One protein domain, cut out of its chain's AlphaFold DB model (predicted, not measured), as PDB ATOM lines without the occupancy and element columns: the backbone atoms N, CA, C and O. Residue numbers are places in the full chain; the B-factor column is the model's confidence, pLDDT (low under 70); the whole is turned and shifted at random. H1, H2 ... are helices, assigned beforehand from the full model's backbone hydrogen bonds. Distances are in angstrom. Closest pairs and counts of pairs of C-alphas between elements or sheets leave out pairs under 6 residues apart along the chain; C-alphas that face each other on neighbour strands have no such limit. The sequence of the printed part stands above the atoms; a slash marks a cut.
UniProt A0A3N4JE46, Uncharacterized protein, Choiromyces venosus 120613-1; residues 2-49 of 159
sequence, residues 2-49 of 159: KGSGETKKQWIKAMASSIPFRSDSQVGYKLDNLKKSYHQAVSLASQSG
ATOM      1  N   LYS A   2     172.513 246.983 198.070       44.69
ATOM      2  CA  LYS A   2     173.730 246.157 197.995       44.69
ATOM      3  C   LYS A   2     173.281 244.701 197.880       44.69
ATOM      4  O   LYS A   2     172.753 244.159 198.844       44.69
ATOM      5  N   GLY A   3     173.403 244.115 196.690       53.94
ATOM      6  CA  GLY A   3     173.185 242.684 196.512       53.94
ATOM      7  C   GLY A   3     174.185 241.923 197.375       53.94
ATOM      8  O   GLY A   3     175.351 242.317 197.432       53.94
ATOM      9  N   SER A   4     173.720 240.878 198.068       61.97
ATOM     10  CA  SER A   4     174.609 239.895 198.687       61.97
ATOM     11  C   SER A   4     175.672 239.532 197.647       61.97
ATOM     12  O   SER A   4     175.324 239.120 196.542       61.97
ATOM     13  N   GLY A   5     176.956 239.743 197.944       73.44
ATOM     14  CA  GLY A   5     178.061 239.467 197.014       73.44
ATOM     15  C   GLY A   5     178.238 237.978 196.688       73.44
ATOM     16  O   GLY A   5     179.267 237.583 196.144       73.44
ATOM     17  N   GLU A   6     177.268 237.143 197.049       76.88
ATOM     18  CA  GLU A   6     177.273 235.707 196.860       76.88
ATOM     19  C   GLU A   6     176.911 235.341 195.420       76.88
ATOM     20  O   GLU A   6     175.806 235.547 194.915       76.88
ATOM     21  N   THR A   7     177.880 234.742 194.750       87.38
ATOM     22  CA  THR A   7     177.760 234.235 193.389       87.38
ATOM     23  C   THR A   7     176.934 232.949 193.353       87.38
ATOM     24  O   THR A   7     176.986 232.125 194.265       87.38
ATOM     25  N   LYS A   8     176.232 232.695 192.238       88.50
ATOM     26  CA  LYS A   8     175.490 231.437 191.989       88.50
ATOM     27  C   LYS A   8     176.324 230.182 192.302       88.50
ATOM     28  O   LYS A   8     175.786 229.193 192.788       88.50
ATOM     29  N   LYS A   9     177.636 230.225 192.046       89.69
ATOM     30  CA  LYS A   9     178.563 229.119 192.333       89.69
ATOM     31  C   LYS A   9     178.684 228.831 193.833       89.69
ATOM     32  O   LYS A   9     178.690 227.666 194.211       89.69
ATOM     33  N   GLN A  10     178.736 229.864 194.675       92.75
ATOM     34  CA  GLN A  10     178.788 229.702 196.134       92.75
ATOM     35  C   GLN A  10     177.510 229.043 196.663       92.75
ATOM     36  O   GLN A  10     177.593 228.100 197.445       92.75
ATOM     37  N   TRP A  11     176.347 229.450 196.150       90.69
ATOM     38  CA  TRP A  11     175.061 228.835 196.487       90.69
ATOM     39  C   TRP A  11     174.977 227.363 196.083       90.69
ATOM     40  O   TRP A  11     174.553 226.531 196.879       90.69
ATOM     41  N   ILE A  12     175.405 227.026 194.862       93.06
ATOM     42  CA  ILE A  12     175.404 225.634 194.385       93.06
ATOM     43  C   ILE A  12     176.316 224.769 195.253       93.06
ATOM     44  O   ILE A  12     175.907 223.685 195.659       93.06
ATOM     45  N   LYS A  13     177.515 225.261 195.584       92.44
ATOM     46  CA  LYS A  13     178.470 224.539 196.429       92.44
ATOM     47  C   LYS A  13     177.928 224.316 197.845       92.44
ATOM     48  O   LYS A  13     178.064 223.223 198.394       92.44
ATOM     49  N   ALA A  14     177.273 225.324 198.421       93.31
ATOM     50  CA  ALA A  14     176.614 225.201 199.719       93.31
ATOM     51  C   ALA A  14     175.471 224.167 199.681       93.31
ATOM     52  O   ALA A  14     175.400 223.296 200.545       93.31
ATOM     53  N   MET A  15     174.629 224.199 198.642       92.19
ATOM     54  CA  MET A  15     173.539 223.233 198.464       92.19
ATOM     55  C   MET A  15     174.049 221.806 198.243       92.19
ATOM     56  O   MET A  15     173.536 220.879 198.863       92.19
ATOM     57  N   ALA A  16     175.074 221.614 197.412       92.56
ATOM     58  CA  ALA A  16     175.674 220.301 197.186       92.56
ATOM     59  C   ALA A  16     176.290 219.724 198.468       92.56
ATOM     60  O   ALA A  16     176.146 218.538 198.737       92.56
ATOM     61  N   SER A  17     176.869 220.577 199.320       93.06
ATOM     62  CA  SER A  17     177.369 220.158 200.638       93.06
ATOM     63  C   SER A  17     176.253 219.695 201.587       93.06
ATOM     64  O   SER A  17     176.509 218.907 202.491       93.06
ATOM     65  N   SER A  18     175.018 220.171 201.391       94.75
ATOM     66  CA  SER A  18     173.853 219.802 202.212       94.75
ATOM     67  C   SER A  18     173.077 218.582 201.700       94.75
ATOM     68  O   SER A  18     172.274 218.019 202.442       94.75
ATOM     69  N   ILE A  19     173.295 218.167 200.446       92.38
ATOM     70  CA  ILE A  19     172.562 217.067 199.811       92.38
ATOM     71  C   ILE A  19     173.537 215.912 199.556       92.38
ATOM     72  O   ILE A  19     174.318 215.974 198.603       92.38
ATOM     73  N   PRO A  20     173.492 214.834 200.357       87.94
ATOM     74  CA  PRO A  20     174.389 213.708 200.152       87.94
ATOM     75  C   PRO A  20     174.153 213.065 198.774       87.94
ATOM     76  O   PRO A  20     173.031 213.031 198.260       87.94
ATOM     77  N   PHE A  21     175.232 212.551 198.174       92.00
ATOM     78  CA  PHE A  21     175.245 211.842 196.881       92.00
ATOM     79  C   PHE A  21     174.925 212.680 195.632       92.00
ATOM     80  O   PHE A  21     174.689 212.111 194.564       92.00
ATOM     81  N   ARG A  22     174.918 214.015 195.719       93.19
ATOM     82  CA  ARG A  22     174.715 214.895 194.557       93.19
ATOM     83  C   ARG A  22     175.930 215.777 194.320       93.19
ATOM     84  O   ARG A  22     176.435 216.407 195.239       93.19
ATOM     85  N   SER A  23     176.387 215.836 193.071       94.81
ATOM     86  CA  SER A  23     177.482 216.728 192.682       94.81
ATOM     87  C   SER A  23     176.995 218.162 192.463       94.81
ATOM     88  O   SER A  23     175.839 218.393 192.094       94.81
ATOM     89  N   ASP A  24     177.906 219.130 192.569       94.50
ATOM     90  CA  ASP A  24     177.663 220.540 192.234       94.50
ATOM     91  C   ASP A  24     177.033 220.710 190.842       94.50
ATOM     92  O   ASP A  24     176.123 221.518 190.654       94.50
ATOM     93  N   SER A  25     177.474 219.916 189.860       92.25
ATOM     94  CA  SER A  25     176.930 219.943 188.499       92.25
ATOM     95  C   SER A  25     175.470 219.488 188.441       92.25
ATOM     96  O   SER A  25     174.655 220.130 187.777       92.25
ATOM     97  N   GLN A  26     175.109 218.429 189.171       94.69
ATOM     98  CA  GLN A  26     173.733 217.932 189.246       94.69
ATOM     99  C   GLN A  26     172.813 218.926 189.963       94.69
ATOM    100  O   GLN A  26     171.700 219.184 189.497       94.69
ATOM    101  N   VAL A  27     173.285 219.516 191.065       95.31
ATOM    102  CA  VAL A  27     172.549 220.547 191.811       95.31
ATOM    103  C   VAL A  27     172.352 221.794 190.951       95.31
ATOM    104  O   VAL A  27     171.236 222.306 190.854       95.31
ATOM    105  N   GLY A  28     173.402 222.248 190.259       95.06
ATOM    106  CA  GLY A  28     173.338 223.382 189.340       95.06
ATOM    107  C   GLY A  28     172.352 223.161 188.192       95.06
ATOM    108  O   GLY A  28     171.497 224.011 187.948       95.06
ATOM    109  N   TYR A  29     172.411 221.995 187.543       96.00
ATOM    110  CA  TYR A  29     171.477 221.619 186.479       96.00
ATOM    111  C   TYR A  29     170.022 221.609 186.967       96.00
ATOM    112  O   TYR A  29     169.131 222.170 186.323       96.00
ATOM    113  N   LYS A  30     169.768 221.015 188.141       95.94
ATOM    114  CA  LYS A  30     168.423 220.961 188.722       95.94
ATOM    115  C   LYS A  30     167.900 222.353 189.071       95.94
ATOM    116  O   LYS A  30     166.739 222.639 188.780       95.94
ATOM    117  N   LEU A  31     168.745 223.216 189.638       94.88
ATOM    118  CA  LEU A  31     168.407 224.603 189.958       94.88
ATOM    119  C   LEU A  31     168.006 225.392 188.705       94.88
ATOM    120  O   LEU A  31     167.015 226.121 188.732       94.88
ATOM    121  N   ASP A  32     168.738 225.232 187.604       95.00
ATOM    122  CA  ASP A  32     168.423 225.924 186.352       95.00
ATOM    123  C   ASP A  32     167.108 225.438 185.738       95.00
ATOM    124  O   ASP A  32     166.305 226.254 185.281       95.00
ATOM    125  N   ASN A  33     166.830 224.136 185.799       96.19
ATOM    126  CA  ASN A  33     165.546 223.594 185.355       96.19
ATOM    127  C   ASN A  33     164.376 224.094 186.210       96.19
ATOM    128  O   ASN A  33     163.352 224.482 185.656       96.19
ATOM    129  N   LEU A  34     164.541 224.150 187.535       94.50
ATOM    130  CA  LEU A  34     163.542 224.713 188.452       94.50
ATOM    131  C   LEU A  34     163.252 226.186 188.152       94.50
ATOM    132  O   LEU A  34     162.092 226.595 188.124       94.50
ATOM    133  N   LYS A  35     164.292 226.985 187.884       93.44
ATOM    134  CA  LYS A  35     164.120 228.387 187.479       93.44
ATOM    135  C   LYS A  35     163.342 228.503 186.172       93.44
ATOM    136  O   LYS A  35     162.412 229.301 186.091       93.44
ATOM    137  N   LYS A  36     163.678 227.689 185.166       94.94
ATOM    138  CA  LYS A  36     162.950 227.662 183.888       94.94
ATOM    139  C   LYS A  36     161.479 227.298 184.084       94.94
ATOM    140  O   LYS A  36     160.619 228.037 183.614       94.94
ATOM    141  N   SER A  37     161.185 226.220 184.815       90.75
ATOM    142  CA  SER A  37     159.802 225.795 185.066       90.75
ATOM    143  C   SER A  37     159.018 226.832 185.867       90.75
ATOM    144  O   SER A  37     157.844 227.052 185.593       90.75
ATOM    145  N   TYR A  38     159.664 227.509 186.821       91.38
ATOM    146  CA  TYR A  38     159.047 228.603 187.567       91.38
ATOM    147  C   TYR A  38     158.639 229.750 186.638       91.38
ATOM    148  O   TYR A  38     157.488 230.174 186.663       91.38
ATOM    149  N   HIS A  39     159.541 230.216 185.770       87.19
ATOM    150  CA  HIS A  39     159.216 231.290 184.830       87.19
ATOM    151  C   HIS A  39     158.122 230.890 183.834       87.19
ATOM    152  O   HIS A  39     157.248 231.702 183.535       87.19
ATOM    153  N   GLN A  40     158.123 229.639 183.367       85.00
ATOM    154  CA  GLN A  40     157.044 229.109 182.531       85.00
ATOM    155  C   GLN A  40     155.700 229.110 183.270       85.00
ATOM    156  O   GLN A  40     154.705 229.575 182.720       85.00
ATOM    157  N   ALA A  41     155.673 228.650 184.523       81.38
ATOM    158  CA  ALA A  41     154.463 228.639 185.339       81.38
ATOM    159  C   ALA A  41     153.942 230.057 185.624       81.38
ATOM    160  O   ALA A  41     152.745 230.293 185.508       81.38
ATOM    161  N   VAL A  42     154.827 231.012 185.929       77.31
ATOM    162  CA  VAL A  42     154.460 232.428 186.116       77.31
ATOM    163  C   VAL A  42     153.874 233.017 184.832       77.31
ATOM    164  O   VAL A  42     152.832 233.669 184.876       77.31
ATOM    165  N   SER A  43     154.489 232.740 183.679       78.81
ATOM    166  CA  SER A  43     153.967 233.182 182.381       78.81
ATOM    167  C   SER A  43     152.582 232.595 182.102       78.81
ATOM    168  O   SER A  43     151.689 233.318 181.670       78.81
ATOM    169  N   LEU A  44     152.370 231.308 182.376       73.62
ATOM    170  CA  LEU A  44     151.083 230.651 182.145       73.62
ATOM    171  C   LEU A  44     150.001 231.136 183.121       73.62
ATOM    172  O   LEU A  44     148.861 231.376 182.724       73.62
ATOM    173  N   ALA A  45     150.354 231.364 184.387       69.50
ATOM    174  CA  ALA A  45     149.457 231.969 185.370       69.50
ATOM    175  C   ALA A  45     149.004 233.367 184.921       69.50
ATOM    176  O   ALA A  45     147.813 233.662 184.956       69.50
ATOM    177  N   SER A  46     149.924 234.177 184.388       67.81
ATOM    178  CA  SER A  46     149.605 235.511 183.861       67.81
ATOM    179  C   SER A  46     148.702 235.509 182.621       67.81
ATOM    180  O   SER A  46     148.152 236.552 182.295       67.81
ATOM    181  N   GLN A  47     148.547 234.367 181.938       68.25
ATOM    182  CA  GLN A  47     147.756 234.219 180.706       68.25
ATOM    183  C   GLN A  47     146.446 233.451 180.910       68.25
ATOM    184  O   GLN A  47     145.540 233.556 180.090       68.25
ATOM    185  N   SER A  48     146.337 232.668 181.981       65.50
ATOM    186  CA  SER A  48     145.223 231.733 182.175       65.50
ATOM    187  C   SER A  48     143.929 232.385 182.672       65.50
ATOM    188  O   SER A  48     142.887 231.746 182.616       65.50
ATOM    189  N   GLY A  49     143.967 233.646 183.125       62.22
ATOM    190  CA  GLY A  49     142.766 234.452 183.379       62.22
ATOM    191  C   GLY A  49     141.766 233.838 184.359       62.22
ATOM    192  O   GLY A  49     140.566 234.062 184.223       62.22
TER     193      GLY A  49
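What this domain is: This is residues 2 to 49 of the 159 residues of an uncharacterized protein of Choiromyces venosus 120613-1 (UniProt A0A3N4JE46). A short helix, H1, and a long one, H2, make an L, with its corner where H1 ends and H2 begins. Residues 2 to 7 stick out as a tail before H1, and residues 32 to 49 as a long free arm, of which 32 to 48 belong to H2. The printed part has 48 residues with two named helices, H1 then H2, and no named strand; its class is all helix. It is only just loose, close to extended, with a radius of gyration of the C-alphas of 14.2 A, and flat, spanning 41 by 33 by 13 A.

How they stand to each other: H1, residues 8 to 18, and H2, residues 24 to 48, touch, H2 with residues 24 to 28 alone. Their closest C-alphas, of Ala 16 and Asp 24, are 5.3 A apart. They run opposite ways at a steep tilt of 69 degrees, only just short of about perpendicular. In H1 and H2 every O i to N i+4 pair is within hydrogen-bond range.

Where its parts are: H1 begins at C-alpha 8 (175.490, 231.437, 191.989) and measures 15.6 A from first to last C-alpha. H2 measures 35.8 A, from C-alpha 24 (177.663, 220.540, 192.234) to C-alpha 48 (145.223, 231.733, 182.175).

The domain as a whole: The two C-alphas farthest apart, of Phe 21 and Gly 49, are 41.8 A apart. The printed part has no cut, and the link from H1 to H2 is tight. Residues 2 to 4 and 45 to 49 have pLDDT under 70.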